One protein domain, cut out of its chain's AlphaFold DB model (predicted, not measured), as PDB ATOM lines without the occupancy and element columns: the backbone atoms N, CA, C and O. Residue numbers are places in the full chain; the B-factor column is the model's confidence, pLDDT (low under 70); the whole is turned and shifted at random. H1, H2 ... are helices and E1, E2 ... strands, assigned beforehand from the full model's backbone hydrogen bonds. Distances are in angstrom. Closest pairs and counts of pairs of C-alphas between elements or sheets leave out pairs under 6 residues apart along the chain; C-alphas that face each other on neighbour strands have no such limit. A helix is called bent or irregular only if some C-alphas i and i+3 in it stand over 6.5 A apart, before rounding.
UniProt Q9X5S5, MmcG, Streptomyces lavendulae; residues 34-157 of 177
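Overview. This is residues 34 to 157 of the 177 residues of the protein "MmcG" of Streptomyces lavendulae (UniProt Q9X5S5). A small sheet of three parallel strands, E2, E3 and E4, has H4 covering one face. Beyond its E2 edge E1 extends the row without pairing with a named strand; H3 packs on H2, and H1 and H2 lie farthest out. The unnamed residues 99 to 118 loop between H4 and H3. The printed part has 124 residues, mixed in class, with four named helices and four named strands in the order H1 H2 E1 H3 E2 E3 H4 E4. It is compact, radius of gyration of the C-alphas 14.0 A, spanning 40 by 31 by 24 A.

Along the chain. The sheet holds E2, residues 93 to 98, E3, residues 119 to 124, 16.4 A long, and E4, residues 145 to 150, ending at C-alpha 150 (2.560, 180.350, 69.301). H4 is residues 128 to 140, 20.7 A; H3 is residues 74 to 85, 18.0 A. E1 is residues 69 to 73, H2 residues 55 to 60 and H1 residues 38 to 45, beginning at C-alpha 38 (3.054, 161.712, 79.534).

Arrangement. E2 and E3 are parallel at 22 degrees, with N 96 and O 120 2.8 A apart. E3 and E4 are parallel at 23 degrees, with N 148 and O 121 2.8 A apart. H4 is on the sheet at a height of 8.8 A, along E3 at 6 degrees on the local plane; its closest C-alphas to E3 are Gly 130 and Val 123, 6.0 A. E1 and E2 are near each other. H3, with residues 79 to 84 alone, touches H2 at a steep tilt of 50 degrees, the same way, closest at the C-alphas of Ala 83 and Val 55, 5.4 A. The closest C-alphas of H1 and E1 are Ala 38 and Ala 73, 6.6 A. H3 and H4 are irregular: C-alphas 75 and 78 are 7.7 A apart, and 132 and 135 7.1 A. Each O i to N i+4 pair is within hydrogen-bond range in H1, against 1 of 2 in H2, 6 of 8 in H3 and 5 of 9 in H4.

Size, cuts and confidence. The farthest C-alphas, Asp 64 and Asp 128, are 41.3 A apart. The printed part has no cut; E2 to E3 is a long link. Mean pLDDT of the printed part is 70.6, with 51 residues under 70, among them 47 to 71 and 102 to 113.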
ATOM      1  N   ASP A  34      -3.039 166.388  71.062       67.06
ATOM      2  CA  ASP A  34      -2.286 165.404  70.278       67.06
ATOM      3  C   ASP A  34      -1.234 164.817  71.215       67.06
ATOM      4  O   ASP A  34      -0.270 165.490  71.545       67.06
ATOM      5  N   GLY A  35      -1.475 163.623  71.758       55.50
ATOM      6  CA  GLY A  35      -0.691 163.114  72.889       55.50
ATOM      7  C   GLY A  35       0.609 162.403  72.496       55.50
ATOM      8  O   GLY A  35       0.574 161.509  71.649       55.50
ATOM      9  N   PRO A  36       1.717 162.702  73.195       55.84
ATOM     10  CA  PRO A  36       2.857 161.799  73.353       55.84
ATOM     11  C   PRO A  36       3.210 161.646  74.834       55.84
ATOM     12  O   PRO A  36       2.625 162.296  75.698       55.84
ATOM     13  N   ASP A  37       4.174 160.761  75.081       59.50
ATOM     14  CA  ASP A  37       4.733 160.353  76.369       59.50
ATOM     15  C   ASP A  37       4.458 161.311  77.546       59.50
ATOM     16  O   ASP A  37       5.131 162.327  77.740       59.50
ATOM     17  N   ALA A  38       3.439 160.967  78.339       63.66
ATOM     18  CA  ALA A  38       3.054 161.712  79.534       63.66
ATOM     19  C   ALA A  38       4.204 161.800  80.554       63.66
ATOM     20  O   ALA A  38       4.251 162.742  81.346       63.66
ATOM     21  N   GLU A  39       5.147 160.851  80.511       66.69
ATOM     22  CA  GLU A  39       6.365 160.863  81.319       66.69
ATOM     23  C   GLU A  39       7.271 162.041  80.957       66.69
ATOM     24  O   GLU A  39       7.719 162.773  81.839       66.69
ATOM     25  N   GLY A  40       7.496 162.272  79.662       72.06
ATOM     26  CA  GLY A  40       8.326 163.379  79.199       72.06
ATOM     27  C   GLY A  40       7.759 164.728  79.646       72.06
ATOM     28  O   GLY A  40       8.487 165.570  80.177       72.06
ATOM     29  N   TRP A  41       6.439 164.905  79.513       73.25
ATOM     30  CA  TRP A  41       5.758 166.112  79.982       73.25
ATOM     31  C   TRP A  41       5.862 166.275  81.499       73.25
ATOM     32  O   TRP A  41       6.106 167.387  81.968       73.25
ATOM     33  N   ARG A  42       5.748 165.181  82.267       71.50
ATOM     34  CA  ARG A  42       5.931 165.204  83.726       71.50
ATOM     35  C   ARG A  42       7.323 165.695  84.105       71.50
ATOM     36  O   ARG A  42       7.453 166.578  84.947       71.50
ATOM     37  N   GLN A  43       8.357 165.151  83.473       73.19
ATOM     38  CA  GLN A  43       9.742 165.510  83.773       73.19
ATOM     39  C   GLN A  43      10.054 166.959  83.386       73.19
ATOM     40  O   GLN A  43      10.680 167.681  84.158       73.19
ATOM     41  N   ALA A  44       9.586 167.411  82.221       77.62
ATOM     42  CA  ALA A  44       9.852 168.763  81.738       77.62
ATOM     43  C   ALA A  44       9.108 169.849  82.541       77.62
ATOM     44  O   ALA A  44       9.591 170.978  82.666       77.62
ATOM     45  N   LEU A  45       7.940 169.516  83.103       75.12
ATOM     46  CA  LEU A  45       7.097 170.437  83.870       75.12
ATOM     47  C   LEU A  45       7.320 170.380  85.389       75.12
ATOM     48  O   LEU A  45       6.708 171.162  86.109       75.12
ATOM     49  N   ALA A  46       8.210 169.516  85.880       71.44
ATOM     50  CA  ALA A  46       8.605 169.498  87.286       71.44
ATOM     51  C   ALA A  46       9.414 170.762  87.675       71.44
ATOM     52  O   ALA A  46      10.178 171.272  86.841       71.44
ATOM     53  N   PRO A  47       9.320 171.241  88.937       63.72
ATOM     54  CA  PRO A  47       8.470 170.742  90.030       63.72
ATOM     55  C   PRO A  47       7.035 171.295  90.018       63.72
ATOM     56  O   PRO A  47       6.257 170.982  90.912       63.72
ATOM     57  N   GLU A  48       6.683 172.149  89.057       60.50
ATOM     58  CA  GLU A  48       5.437 172.922  89.064       60.50
ATOM     59  C   GLU A  48       4.172 172.068  88.868       60.50
ATOM     60  O   GLU A  48       3.056 172.572  89.020       60.50
ATOM     61  N   LEU A  49       4.337 170.788  88.529       61.41
ATOM     62  CA  LEU A  49       3.272 169.954  88.008       61.41
ATOM     63  C   LEU A  49       3.364 168.499  88.477       61.41
ATOM     64  O   LEU A  49       4.415 167.869  88.363       61.41
ATOM     65  N   VAL A  50       2.240 167.932  88.924       54.38
ATOM     66  CA  VAL A  50       2.094 166.480  89.116       54.38
ATOM     67  C   VAL A  50       1.178 165.962  88.015       54.38
ATOM     68  O   VAL A  50       0.052 166.428  87.841       54.38
ATOM     69  N   VAL A  51       1.694 165.021  87.226       51.94
ATOM     70  CA  VAL A  51       0.933 164.320  86.188       51.94
ATOM     71  C   VAL A  51       0.425 163.026  86.785       51.94
ATOM     72  O   VAL A  51       1.206 162.085  86.949       51.94
ATOM     73  N   GLU A  52      -0.871 162.954  87.035       49.91
ATOM     74  CA  GLU A  52      -1.528 161.697  87.350       49.91
ATOM     75  C   GLU A  52      -2.577 161.389  86.285       49.91
ATOM     76  O   GLU A  52      -3.413 162.212  85.908       49.91
ATOM     77  N   HIS A  53      -2.494 160.172  85.762       47.66
ATOM     78  CA  HIS A  53      -3.549 159.620  84.938       47.66
ATOM     79  C   HIS A  53      -4.681 159.179  85.855       47.66
ATOM     80  O   HIS A  53      -4.531 158.198  86.574       47.66
ATOM     81  N   GLY A  54      -5.814 159.866  85.793       48.25
ATOM     82  CA  GLY A  54      -7.018 159.408  86.474       48.25
ATOM     83  C   GLY A  54      -7.883 160.542  86.985       48.25
ATOM     84  O   GLY A  54      -7.427 161.654  87.234       48.25
ATOM     85  N   VAL A  55      -9.165 160.229  87.122       46.06
ATOM     86  CA  VAL A  55     -10.182 161.093  87.730       46.06
ATOM     87  C   VAL A  55      -9.913 161.248  89.231       46.06
ATOM     88  O   VAL A  55     -10.216 162.296  89.795       46.06
ATOM     89  N   GLU A  56      -9.319 160.225  89.858       45.72
ATOM     90  CA  GLU A  56      -9.025 160.182  91.293       45.72
ATOM     91  C   GLU A  56      -7.975 161.225  91.714       45.72
ATOM     92  O   GLU A  56      -8.135 161.899  92.730       45.72
ATOM     93  N   ALA A  57      -6.976 161.460  90.866       51.06
ATOM     94  CA  ALA A  57      -5.889 162.408  91.086       51.06
ATOM     95  C   ALA A  57      -6.318 163.869  91.252       51.06
ATOM     96  O   ALA A  57      -5.799 164.616  92.082       51.06
ATOM     97  N   ILE A  58      -7.291 164.288  90.435       52.03
ATOM     98  CA  ILE A  58      -7.805 165.663  90.431       52.03
ATOM     99  C   ILE A  58      -8.486 165.971  91.773       52.03
ATOM    100  O   ILE A  58      -8.447 167.106  92.245       52.03
ATOM    101  N   ALA A  59      -9.086 164.956  92.406       48.91
ATOM    102  CA  ALA A  59      -9.730 165.088  93.706       48.91
ATOM    103  C   ALA A  59      -8.718 165.157  94.866       48.91
ATOM    104  O   ALA A  59      -8.953 165.907  95.813       48.91
ATOM    105  N   GLU A  60      -7.600 164.423  94.792       49.25
ATOM    106  CA  GLU A  60      -6.573 164.375  95.847       49.25
ATOM    107  C   GLU A  60      -5.593 165.564  95.795       49.25
ATOM    108  O   GLU A  60      -5.263 166.140  96.834       49.25
ATOM    109  N   ALA A  61      -5.194 166.015  94.597       51.19
ATOM    110  CA  ALA A  61      -4.279 167.149  94.404       51.19
ATOM    111  C   ALA A  61      -4.862 168.504  94.851       51.19
ATOM    112  O   ALA A  61      -4.125 169.463  95.065       51.19
ATOM    113  N   ALA A  62      -6.184 168.586  95.020       49.12
ATOM    114  CA  ALA A  62      -6.880 169.787  95.459       49.12
ATOM    115  C   ALA A  62      -6.766 170.058  96.979       49.12
ATOM    116  O   ALA A  62      -7.420 170.983  97.467       49.12
ATOM    117  N   GLY A  63      -5.985 169.266  97.729       47.16
ATOM    118  CA  GLY A  63      -5.672 169.464  99.151       47.16
ATOM    119  C   GLY A  63      -4.639 170.571  99.436       47.16
ATOM    120  O   GLY A  63      -3.989 171.094  98.533       47.16
ATOM    121  N   ASP A  64      -4.492 170.945 100.713       44.28
ATOM    122  CA  ASP A  64      -3.582 172.017 101.145       44.28
ATOM    123  C   ASP A  64      -2.111 171.632 100.883       44.28
ATOM    124  O   ASP A  64      -1.576 170.714 101.504       44.28
ATOM    125  N   GLY A  65      -1.458 172.344  99.957       52.62
ATOM    126  CA  GLY A  65      -0.051 172.133  99.578       52.62
ATOM    127  C   GLY A  65       0.177 171.317  98.298       52.62
ATOM    128  O   GLY A  65       1.323 170.984  97.999       52.62
ATOM    129  N   GLY A  66      -0.887 170.994  97.554       48.53
ATOM    130  CA  GLY A  66      -0.817 170.281  96.278       48.53
ATOM    131  C   GLY A  66      -0.208 171.089  95.113       48.53
ATOM    132  O   GLY A  66       0.027 172.294  95.226       48.53
ATOM    133  N   PRO A  67       0.076 170.425  93.978       52.88
ATOM    134  CA  PRO A  67       0.671 171.035  92.789       52.88
ATOM    135  C   PRO A  67      -0.210 172.135  92.190       52.88
ATOM    136  O   PRO A  67      -1.435 172.052  92.171       52.88
ATOM    137  N   TRP A  68       0.440 173.151  91.622       59.66
ATOM    138  CA  TRP A  68      -0.223 174.349  91.096       59.66
ATOM    139  C   TRP A  68      -0.940 174.131  89.752       59.66
ATOM    140  O   TRP A  68      -1.670 175.015  89.292       59.66
ATOM    141  N   ALA A  69      -0.702 172.988  89.097       63.50
ATOM    142  CA  ALA A  69      -1.299 172.614  87.822       63.50
ATOM    143  C   ALA A  69      -1.345 171.086  87.615       63.50
ATOM    144  O   ALA A  69      -0.511 170.355  88.147       63.50
ATOM    145  N   LEU A  70      -2.299 170.615  86.806       66.38
ATOM    146  CA  LEU A  70      -2.476 169.215  86.394       66.38
ATOM    147  C   LEU A  70      -2.384 169.118  84.870       66.38
ATOM    148  O   LEU A  70      -3.044 169.898  84.190       66.38
ATOM    149  N   VAL A  71      -1.618 168.170  84.318       67.38
ATOM    150  CA  VAL A  71      -1.564 167.939  82.857       67.38
ATOM    151  C   VAL A  71      -2.350 166.700  82.468       67.38
ATOM    152  O   VAL A  71      -2.167 165.626  83.033       67.38
ATOM    153  N   CYS A  72      -3.171 166.835  81.433       70.25
ATOM    154  CA  CYS A  72      -3.887 165.745  80.795       70.25
ATOM    155  C   CYS A  72      -3.553 165.731  79.303       70.25
ATOM    156  O   CYS A  72      -3.848 166.684  78.586       70.25
ATOM    157  N   ALA A  73      -2.954 164.642  78.828       66.81
ATOM    158  CA  ALA A  73      -2.549 164.486  77.434       66.81
ATOM    159  C   ALA A  73      -3.204 163.254  76.788       66.81
ATOM    160  O   ALA A  73      -3.393 162.221  77.433       66.81
ATOM    161  N   GLY A  74      -3.508 163.344  75.493       62.44
ATOM    162  CA  GLY A  74      -3.864 162.188  74.661       62.44
ATOM    163  C   GLY A  74      -5.301 161.669  74.804       62.44
ATOM    164  O   GLY A  74      -6.234 162.417  75.086       62.44
ATOM    165  N   ALA A  75      -5.491 160.363  74.565       58.12
ATOM    166  CA  ALA A  75      -6.800 159.719  74.355       58.12
ATOM    167  C   ALA A  75      -7.761 159.739  75.567       58.12
ATOM    168  O   ALA A  75      -8.918 159.345  75.435       58.12
ATOM    169  N   GLY A  76      -7.295 160.195  76.735       63.16
ATOM    170  CA  GLY A  76      -8.092 160.367  77.955       63.16
ATOM    171  C   GLY A  76      -8.510 161.813  78.244       63.16
ATOM    172  O   GLY A  76      -9.125 162.067  79.280       63.16
ATOM    173  N   LEU A  77      -8.187 162.765  77.362       73.06
ATOM    174  CA  LEU A  77      -8.404 164.190  77.605       73.06
ATOM    175  C   LEU A  77      -9.884 164.537  77.871       73.06
ATOM    176  O   LEU A  77     -10.174 165.315  78.775       73.06
ATOM    177  N   GLY A  78     -10.836 163.929  77.160       73.62
ATOM    178  CA  GLY A  78     -12.259 164.200  77.377       73.62
ATOM    179  C   GLY A  78     -12.756 163.712  78.736       73.62
ATOM    180  O   GLY A  78     -13.527 164.399  79.403       73.62
ATOM    181  N   ALA A  79     -12.275 162.550  79.189       72.50
ATOM    182  CA  ALA A  79     -12.580 162.038  80.522       72.50
ATOM    183  C   ALA A  79     -11.979 162.925  81.622       72.50
ATOM    184  O   ALA A  79     -12.654 163.190  82.615       72.50
ATOM    185  N   ALA A  80     -10.760 163.427  81.417       73.50
ATOM    186  CA  ALA A  80     -10.098 164.327  82.351       73.50
ATOM    187  C   ALA A  80     -10.800 165.689  82.464       73.50
ATOM    188  O   ALA A  80     -11.014 166.173  83.572       73.50
ATOM    189  N   LEU A  81     -11.241 166.274  81.344       76.25
ATOM    190  CA  LEU A  81     -12.024 167.514  81.360       76.25
ATOM    191  C   LEU A  81     -13.349 167.322  82.121       76.25
ATOM    192  O   LEU A  81     -13.651 168.097  83.024       76.25
ATOM    193  N   ARG A  82     -14.087 166.233  81.853       75.94
ATOM    194  CA  ARG A  82     -15.327 165.894  82.587       75.94
ATOM    195  C   ARG A  82     -15.100 165.600  84.072       75.94
ATOM    196  O   ARG A  82     -16.037 165.676  84.867       75.94
ATOM    197  N   ALA A  83     -13.910 165.142  84.444       74.06
ATOM    198  CA  ALA A  83     -13.533 164.913  85.832       74.06
ATOM    199  C   ALA A  83     -13.215 166.227  86.544       74.06
ATOM    200  O   ALA A  83     -13.737 166.463  87.627       74.06
ATOM    201  N   ALA A  84     -12.435 167.099  85.902       74.56
ATOM    202  CA  ALA A  84     -12.110 168.424  86.414       74.56
ATOM    203  C   ALA A  84     -13.357 169.293  86.616       74.56
ATOM    204  O   ALA A  84     -13.456 170.000  87.611       74.56
ATOM    205  N   GLU A  85     -14.335 169.197  85.714       75.31
ATOM    206  CA  GLU A  85     -15.631 169.871  85.852       75.31
ATOM    207  C   GLU A  85     -16.412 169.408  87.093       75.31
ATOM    208  O   GLU A  85     -17.043 170.214  87.771       75.31
ATOM    209  N   ARG A  86     -16.353 168.109  87.418       72.88
ATOM    210  CA  ARG A  86     -17.068 167.504  88.556       72.88
ATOM    211  C   ARG A  86     -16.255 167.476  89.851       72.88
ATOM    212  O   ARG A  86     -16.733 166.937  90.849       72.88
ATOM    213  N   ALA A  87     -15.033 168.003  89.843       71.12
ATOM    214  CA  ALA A  87     -14.181 168.024  91.021       71.12
ATOM    215  C   ALA A  87     -14.802 168.907  92.113       71.12
ATOM    216  O   ALA A  87     -15.376 169.958  91.831       71.12
ATOM    217  N   ALA A  88     -14.640 168.512  93.381       63.88
ATOM    218  CA  ALA A  88     -15.131 169.289  94.526       63.88
ATOM    219  C   ALA A  88     -14.564 170.722  94.561       63.88
ATOM    220  O   ALA A  88     -15.181 171.627  95.122       63.88
ATOM    221  N   ARG A  89     -13.389 170.920  93.950       68.44
ATOM    222  CA  ARG A  89     -12.776 172.217  93.664       68.44
ATOM    223  C   ARG A  89     -12.491 172.282  92.154       68.44
ATOM    224  O   ARG A  89     -11.502 171.690  91.723       68.44
ATOM    225  N   PRO A  90     -13.354 172.921  91.342       69.75
ATOM    226  CA  PRO A  90     -13.140 173.012  89.899       69.75
ATOM    227  C   PRO A  90     -11.915 173.885  89.575       69.75
ATOM    228  O   PRO A  90     -11.518 174.717  90.398       69.75
ATOM    229  N   PRO A  91     -11.307 173.727  88.383       76.69
ATOM    230  CA  PRO A  91     -10.158 174.532  87.993       76.69
ATOM    231  C   PRO A  91     -10.535 176.011  87.883       76.69
ATOM    232  O   PRO A  91     -11.615 176.355  87.403       76.69
ATOM    233  N   VAL A  92      -9.614 176.894  88.265       80.00
ATOM    234  CA  VAL A  92      -9.801 178.354  88.137       80.00
ATOM    235  C   VAL A  92      -9.322 178.901  86.794       80.00
ATOM    236  O   VAL A  92      -9.617 180.044  86.461       80.00
ATOM    237  N   HIS A  93      -8.587 178.091  86.027       83.12
ATOM    238  CA  HIS A  93      -8.168 178.384  84.659       83.12
ATOM    239  C   HIS A  93      -7.820 177.082  83.931       83.12
ATOM    240  O   HIS A  93      -7.265 176.156  84.535       83.12
ATOM    241  N   VAL A  94      -8.101 177.020  82.629       84.88
ATOM    242  CA  VAL A  94      -7.727 175.891  81.762       84.88
ATOM    243  C   VAL A  94      -6.786 176.359  80.646       84.88
ATOM    244  O   VAL A  94      -7.141 177.233  79.860       84.88
ATOM    245  N   LEU A  95      -5.595 175.767  80.547       87.50
ATOM    246  CA  LEU A  95      -4.710 175.852  79.384       87.50
ATOM    247  C   LEU A  95      -5.060 174.702  78.453       87.50
ATOM    248  O   LEU A  95      -5.041 173.547  78.866       87.50
ATOM    249  N   LEU A  96      -5.319 174.988  77.190       86.12
ATOM    250  CA  LEU A  96      -5.584 173.981  76.181       86.12
ATOM    251  C   LEU A  96      -4.571 174.127  75.057       86.12
ATOM    252  O   LEU A  96      -4.653 175.047  74.254       86.12
ATOM    253  N   TRP A  97      -3.622 173.210  74.968       85.25
ATOM    254  CA  TRP A  97      -2.712 173.148  73.843       85.25
ATOM    255  C   TRP A  97      -3.326 172.359  72.691       85.25
ATOM    256  O   TRP A  97      -3.371 171.125  72.687       85.25
ATOM    257  N   LEU A  98      -3.799 173.122  71.707       79.94
ATOM    258  CA  LEU A  98      -4.469 172.638  70.515       79.94
ATOM    259  C   LEU A  98      -3.476 172.156  69.469       79.94
ATOM    260  O   LEU A  98      -2.646 172.904  68.948       79.94
ATOM    261  N   GLY A  99      -3.611 170.879  69.150       74.88
ATOM    262  CA  GLY A  99      -3.067 170.254  67.962       74.88
ATOM    263  C   GLY A  99      -4.057 170.339  66.813       74.88
ATOM    264  O   GLY A  99      -4.687 171.367  66.606       74.88
ATOM    265  N   SER A 100      -4.212 169.261  66.059       71.19
ATOM    266  CA  SER A 100      -5.063 169.224  64.861       71.19
ATOM    267  C   SER A 100      -6.493 168.715  65.093       71.19
ATOM    268  O   SER A 100      -7.267 168.666  64.140       71.19
ATOM    269  N   ARG A 101      -6.840 168.336  66.332       72.06
ATOM    270  CA  ARG A 101      -8.094 167.639  66.676       72.06
ATOM    271  C   ARG A 101      -9.142 168.554  67.303       72.06
ATOM    272  O   ARG A 101      -8.828 169.377  68.167       72.06
ATOM    273  N   GLY A 102     -10.398 168.365  66.902       66.00
ATOM    274  CA  GLY A 102     -11.558 168.998  67.530       66.00
ATOM    275  C   GLY A 102     -12.039 168.277  68.800       66.00
ATOM    276  O   GLY A 102     -11.632 167.142  69.070       66.00
ATOM    277  N   PRO A 103     -12.937 168.900  69.584       62.44
ATOM    278  CA  PRO A 103     -13.609 168.224  70.687       62.44
ATOM    279  C   PRO A 103     -14.415 167.032  70.143       62.44
ATOM    280  O   PRO A 103     -15.225 167.182  69.232       62.44
ATOM    281  N   GLY A 104     -14.165 165.837  70.682       62.38
ATOM    282  CA  GLY A 104     -14.800 164.581  70.253       62.38
ATOM    283  C   GLY A 104     -13.970 163.723  69.286       62.38
ATOM    284  O   GLY A 104     -14.150 162.506  69.252       62.38
ATOM    285  N   GLU A 105     -12.992 164.290  68.575       58.97
ATOM    286  CA  GLU A 105     -12.136 163.533  67.651       58.97
ATOM    287  C   GLU A 105     -10.927 162.925  68.369       58.97
ATOM    288  O   GLU A 105      -9.948 163.604  68.666       58.97
ATOM    289  N   GLY A 106     -10.962 161.620  68.658       54.50
ATOM    290  CA  GLY A 106      -9.816 160.921  69.261       54.50
ATOM    291  C   GLY A 106      -9.464 161.377  70.688       54.50
ATOM    292  O   GLY A 106      -8.355 161.111  71.148       54.50
ATOM    293  N   VAL A 107     -10.403 162.053  71.364       54.16
ATOM    294  CA  VAL A 107     -10.287 162.618  72.727       54.16
ATOM    295  C   VAL A 107     -10.991 161.744  73.793       54.16
ATOM    296  O   VAL A 107     -10.899 162.025  74.986       54.16
ATOM    297  N   GLY A 108     -11.652 160.647  73.401       49.12
ATOM    298  CA  GLY A 108     -12.285 159.708  74.343       49.12
ATOM    299  C   GLY A 108     -13.619 160.216  74.913       49.12
ATOM    300  O   GLY A 108     -13.740 160.561  76.095       49.12
ATOM    301  N   GLY A 109     -14.648 160.232  74.061       53.31
ATOM    302  CA  GLY A 109     -16.013 160.659  74.396       53.31
ATOM    303  C   GLY A 109     -16.271 162.147  74.147       53.31
ATOM    304  O   GLY A 109     -15.334 162.932  74.011       53.31
ATOM    305  N   GLU A 110     -17.547 162.531  74.094       59.22
ATOM    306  CA  GLU A 110     -17.969 163.917  73.862       59.22
ATOM    307  C   GLU A 110     -17.419 164.845  74.950       59.22
ATOM    308  O   GLU A 110     -17.642 164.648  76.148       59.22
ATOM    309  N   VAL A 111     -16.655 165.854  74.535       62.78
ATOM    310  CA  VAL A 111     -16.222 166.928  75.425       62.78
ATOM    311  C   VAL A 111     -17.383 167.912  75.529       62.78
ATOM    312  O   VAL A 111     -17.477 168.864  74.762       62.78
ATOM    313  N   SER A 112     -18.303 167.625  76.441       57.81
ATOM    314  CA  SER A 112     -19.448 168.470  76.774       57.81
ATOM    315  C   SER A 112     -19.270 168.961  78.208       57.81
ATOM    316  O   SER A 112     -19.795 168.357  79.140       57.81
ATOM    317  N   GLY A 113     -18.447 169.984  78.398       61.34
ATOM    318  CA  GLY A 113     -18.259 170.602  79.706       61.34
ATOM    319  C   GLY A 113     -18.236 172.110  79.553       61.34
ATOM    320  O   GLY A 113     -17.642 172.611  78.599       61.34
ATOM    321  N   GLN A 114     -18.903 172.814  80.463       75.69
ATOM    322  CA  GLN A 114     -18.916 174.274  80.514       75.69
ATOM    323  C   GLN A 114     -18.154 174.712  81.759       75.69
ATOM    324  O   GLN A 114     -18.718 174.907  82.833       75.69
ATOM    325  N   PHE A 115     -16.839 174.860  81.623       78.94
ATOM    326  CA  PHE A 115     -16.030 175.421  82.689       78.94
ATOM    327  C   PHE A 115     -16.497 176.859  82.974       78.94
ATOM    328  O   PHE A 115     -16.561 177.675  82.052       78.94
ATOM    329  N   PRO A 116     -16.791 177.214  84.237       78.31
ATOM    330  CA  PRO A 116     -17.129 178.591  84.602       78.31
ATOM    331  C   PRO A 116     -15.896 179.511  84.585       78.31
ATOM    332  O   PRO A 116     -16.017 180.725  84.739       78.31
ATOM    333  N   CYS A 117     -14.701 178.936  84.431       82.56
ATOM    334  CA  CYS A 117     -13.431 179.637  84.464       82.56
ATOM    335  C   CYS A 117     -12.902 179.987  83.061       82.56
ATOM    336  O   CYS A 117     -13.364 179.426  82.059       82.56
ATOM    337  N   PRO A 118     -11.930 180.915  82.967       88.31
ATOM    338  CA  PRO A 118     -11.294 181.244  81.701       88.31
ATOM    339  C   PRO A 118     -10.560 180.051  81.077       88.31
ATOM    340  O   PRO A 118      -9.950 179.230  81.769       88.31
ATOM    341  N   VAL A 119     -10.577 180.000  79.746       88.38
ATOM    342  CA  VAL A 119      -9.836 179.018  78.946       88.38
ATOM    343  C   VAL A 119      -8.855 179.751  78.039       88.38
ATOM    344  O   VAL A 119      -9.241 180.657  77.301       88.38
ATOM    345  N   THR A 120      -7.593 179.333  78.045       90.88
ATOM    346  CA  THR A 120      -6.566 179.803  77.111       90.88
ATOM    347  C   THR A 120      -6.185 178.675  76.166       90.88
ATOM    348  O   THR A 120      -5.595 177.684  76.581       90.88
ATOM    349  N   ALA A 121      -6.496 178.831  74.886       89.62
ATOM    350  CA  ALA A 121      -6.109 177.914  73.831       89.62
ATOM    351  C   ALA A 121      -4.766 178.330  73.205       89.62
ATOM    352  O   ALA A 121      -4.658 179.415  72.632       89.62
ATOM    353  N   LEU A 122      -3.757 177.464  73.279       88.38
ATOM    354  CA  LEU A 122      -2.483 177.609  72.580       88.38
ATOM    355  C   LEU A 122      -2.564 176.928  71.218       88.38
ATOM    356  O   LEU A 122      -2.880 175.742  71.140       88.38
ATOM    357  N   VAL A 123      -2.250 177.657  70.151       86.69
ATOM    358  CA  VAL A 123      -2.286 177.149  68.773       86.69
ATOM    359  C   VAL A 123      -0.950 177.433  68.108       86.69
ATOM    360  O   VAL A 123      -0.521 178.582  68.073       86.69
ATOM    361  N   SER A 124      -0.291 176.421  67.545       81.69
ATOM    362  CA  SER A 124       0.928 176.661  66.760       81.69
ATOM    363  C   SER A 124       0.611 177.430  65.472       81.69
ATOM    364  O   SER A 124      -0.382 177.153  64.795       81.69
ATOM    365  N   ALA A 125       1.455 178.408  65.123       79.69
ATOM    366  CA  ALA A 125       1.293 179.177  63.895       79.69
ATOM    367  C   ALA A 125       1.408 178.338  62.614       79.69
ATOM    368  O   ALA A 125       0.849 178.752  61.602       79.69
ATOM    369  N   GLU A 126       2.093 177.193  62.663       73.69
ATOM    370  CA  GLU A 126       2.295 176.306  61.506       73.69
ATOM    371  C   GLU A 126       1.148 175.309  61.302       73.69
ATOM    372  O   GLU A 126       1.061 174.651  60.266       73.69
ATOM    373  N   VAL A 127       0.251 175.173  62.283       73.06
ATOM    374  CA  VAL A 127      -0.811 174.166  62.254       73.06
ATOM    375  C   VAL A 127      -2.124 174.830  61.860       73.06
ATOM    376  O   VAL A 127      -2.966 175.142  62.703       73.06
ATOM    377  N   ASP A 128      -2.334 174.995  60.554       75.19
ATOM    378  CA  ASP A 128      -3.583 175.546  60.004       75.19
ATOM    379  C   ASP A 128      -4.818 174.778  60.495       75.19
ATOM    380  O   ASP A 128      -5.848 175.368  60.830       75.19
ATOM    381  N   ARG A 129      -4.695 173.451  60.640       72.94
ATOM    382  CA  ARG A 129      -5.754 172.612  61.223       72.94
ATOM    383  C   ARG A 129      -6.052 172.949  62.683       72.94
ATOM    384  O   ARG A 129      -7.208 172.896  63.080       72.94
ATOM    385  N   GLY A 130      -5.047 173.344  63.461       74.19
ATOM    386  CA  GLY A 130      -5.227 173.735  64.856       74.19
ATOM    387  C   GLY A 130      -6.027 175.019  64.983       74.19
ATOM    388  O   GLY A 130      -6.912 175.113  65.825       74.19
ATOM    389  N   ARG A 131      -5.810 175.971  64.069       78.94
ATOM    390  CA  ARG A 131      -6.633 177.186  63.970       78.94
ATOM    391  C   ARG A 131      -8.070 176.868  63.561       78.94
ATOM    392  O   ARG A 131      -8.998 177.463  64.102       78.94
ATOM    393  N   ALA A 132      -8.254 175.915  62.648       83.50
ATOM    394  CA  ALA A 132      -9.573 175.522  62.160       83.50
ATOM    395  C   ALA A 132     -10.464 174.892  63.248       83.50
ATOM    396  O   ALA A 132     -11.681 175.051  63.194       83.50
ATOM    397  N   VAL A 133      -9.880 174.219  64.248       82.19
ATOM    398  CA  VAL A 133     -10.641 173.566  65.331       82.19
ATOM    399  C   VAL A 133     -10.921 174.475  66.532       82.19
ATOM    400  O   VAL A 133     -11.783 174.142  67.344       82.19
ATOM    401  N   VAL A 134     -10.265 175.639  66.645       86.75
ATOM    402  CA  VAL A 134     -10.478 176.608  67.745       86.75
ATOM    403  C   VAL A 134     -11.962 176.915  68.001       86.75
ATOM    404  O   VAL A 134     -12.363 176.875  69.166       86.75
ATOM    405  N   PRO A 135     -12.805 177.189  66.980       87.12
ATOM    406  CA  PRO A 135     -14.210 177.516  67.216       87.12
ATOM    407  C   PRO A 135     -14.982 176.386  67.901       87.12
ATOM    408  O   PRO A 135     -15.861 176.661  68.711       87.12
ATOM    409  N   ALA A 136     -14.631 175.126  67.630       84.44
ATOM    410  CA  ALA A 136     -15.272 173.984  68.271       84.44
ATOM    411  C   ALA A 136     -14.917 173.909  69.766       84.44
ATOM    412  O   ALA A 136     -15.765 173.592  70.595       84.44
ATOM    413  N   TRP A 137     -13.690 174.286  70.134       84.75
ATOM    414  CA  TRP A 137     -13.234 174.326  71.524       84.75
ATOM    415  C   TRP A 137     -13.771 175.521  72.326       84.75
ATOM    416  O   TRP A 137     -13.754 175.474  73.555       84.75
ATOM    417  N   ARG A 138     -14.315 176.562  71.675       86.50
ATOM    418  CA  ARG A 138     -14.934 177.717  72.358       86.50
ATOM    419  C   ARG A 138     -16.062 177.302  73.304       86.50
ATOM    420  O   ARG A 138     -16.266 177.979  74.310       86.50
ATOM    421  N   GLY A 139     -16.768 176.214  72.988       84.75
ATOM    422  CA  GLY A 139     -17.873 175.680  73.789       84.75
ATOM    423  C   GLY A 139     -17.469 175.131  75.162       84.75
ATOM    424  O   GLY A 139     -18.349 174.866  75.969       84.75
ATOM    425  N   LEU A 140     -16.166 175.004  75.447       83.75
ATOM    426  CA  LEU A 140     -15.656 174.528  76.735       83.75
ATOM    427  C   LEU A 140     -15.932 175.451  77.922       83.75
ATOM    428  O   LEU A 140     -15.777 175.030  79.061       83.75
ATOM    429  N   THR A 141     -16.234 176.724  77.689       85.75
ATOM    430  CA  THR A 141     -16.412 177.706  78.763       85.75
ATOM    431  C   THR A 141     -17.517 178.677  78.407       85.75
ATOM    432  O   THR A 141     -17.654 179.079  77.253       85.75
ATOM    433  N   GLU A 142     -18.292 179.103  79.394       83.69
ATOM    434  CA  GLU A 142     -19.184 180.258  79.241       83.69
ATOM    435  C   GLU A 142     -18.448 181.582  79.516       83.69
ATOM    436  O   GLU A 142     -18.911 182.655  79.130       83.69
ATOM    437  N   GLY A 143     -17.261 181.502  80.122       85.88
ATOM    438  CA  GLY A 143     -16.395 182.623  80.456       85.88
ATOM    439  C   GLY A 143     -15.466 183.073  79.318       85.88
ATOM    440  O   GLY A 143     -15.710 182.797  78.132       85.88
ATOM    441  N   PRO A 144     -14.392 183.813  79.664       89.94
ATOM    442  CA  PRO A 144     -13.397 184.273  78.703       89.94
ATOM    443  C   PRO A 144     -12.690 183.105  78.011       89.94
ATOM    444  O   PRO A 144     -12.189 182.190  78.661       89.94
ATOM    445  N   PHE A 145     -12.604 183.176  76.684       91.44
ATOM    446  CA  PHE A 145     -11.850 182.229  75.870       91.44
ATOM    447  C   PHE A 145     -10.773 182.986  75.094       91.44
ATOM    448  O   PHE A 145     -11.074 183.760  74.183       91.44
ATOM    449  N   THR A 146      -9.518 182.789  75.476       91.56
ATOM    450  CA  THR A 146      -8.355 183.450  74.881       91.56
ATOM    451  C   THR A 146      -7.660 182.499  73.923       91.56
ATOM    452  O   THR A 146      -7.449 181.338  74.247       91.56
ATOM    453  N   VAL A 147      -7.251 182.994  72.757       91.38
ATOM    454  CA  VAL A 147      -6.450 182.227  71.794       91.38
ATOM    455  C   VAL A 147      -5.071 182.861  71.709       91.38
ATOM    456  O   VAL A 147      -4.958 184.032  71.348       91.38
ATOM    457  N   ARG A 148      -4.024 182.095  72.016       89.44
ATOM    458  CA  ARG A 148      -2.631 182.511  71.834       89.44
ATOM    459  C   ARG A 148      -2.019 181.720  70.689       89.44
ATOM    460  O   ARG A 148      -1.917 180.496  70.736       89.44
ATOM    461  N   ILE A 149      -1.593 182.445  69.662       86.38
ATOM    462  CA  ILE A 149      -0.861 181.863  68.542       86.38
ATOM    463  C   ILE A 149       0.615 181.802  68.936       86.38
ATOM    464  O   ILE A 149       1.240 182.832  69.185       86.38
ATOM    465  N   LEU A 150       1.154 180.591  69.021       85.12
ATOM    466  CA  LEU A 150       2.560 180.350  69.301       85.12
ATOM    467  C   LEU A 150       3.401 180.579  68.034       85.12
ATOM    468  O   LEU A 150       2.921 180.295  66.933       85.12
ATOM    469  N   PRO A 151       4.646 181.073  68.166       81.94
ATOM    470  CA  PRO A 151       5.586 181.187  67.054       81.94
ATOM    471  C   PRO A 151       5.744 179.889  66.262       81.94
ATOM    472  O   PRO A 151       5.578 178.799  66.796       81.94
ATOM    473  N   ALA A 152       6.136 180.011  64.993       74.75
ATOM    474  CA  ALA A 152       6.327 178.865  64.109       74.75
ATOM    475  C   ALA A 152       7.381 177.865  64.628       74.75
ATOM    476  O   ALA A 152       7.217 176.661  64.511       74.75
ATOM    477  N   ALA A 153       8.413 178.371  65.310       72.12
ATOM    478  CA  ALA A 153       9.450 177.558  65.942       72.12
ATOM    479  C   ALA A 153       8.989 176.811  67.211       72.12
ATOM    480  O   ALA A 153       9.783 176.074  67.794       72.12
ATOM    481  N   CYS A 154       7.755 177.023  67.686       73.69
ATOM    482  CA  CYS A 154       7.243 176.284  68.833       73.69
ATOM    483  C   CYS A 154       6.866 174.851  68.437       73.69
ATOM    484  O   CYS A 154       6.291 174.635  67.368       73.69
ATOM    485  N   PRO A 155       7.115 173.882  69.328       72.44
ATOM    486  CA  PRO A 155       6.751 172.491  69.097       72.44
ATOM    487  C   PRO A 155       5.262 172.300  68.837       72.44
ATOM    488  O   PRO A 155       4.399 173.070  69.267       72.44
ATOM    489  N   LEU A 156       4.961 171.187  68.180       74.31
ATOM    490  CA  LEU A 156       3.607 170.663  68.134       74.31
ATOM    491  C   LEU A 156       3.226 170.123  69.525       74.31
ATOM    492  O   LEU A 156       4.085 169.583  70.214       74.31
ATOM    493  N   PRO A 157       1.946 170.180  69.932       67.62
ATOM    494  CA  PRO A 157       1.489 169.615  71.213       67.62
ATOM    495  C   PRO A 157       1.834 168.125  71.370       67.62
ATOM    496  O   PRO A 157       2.050 167.635  72.475       67.62
TER     497      PRO A 157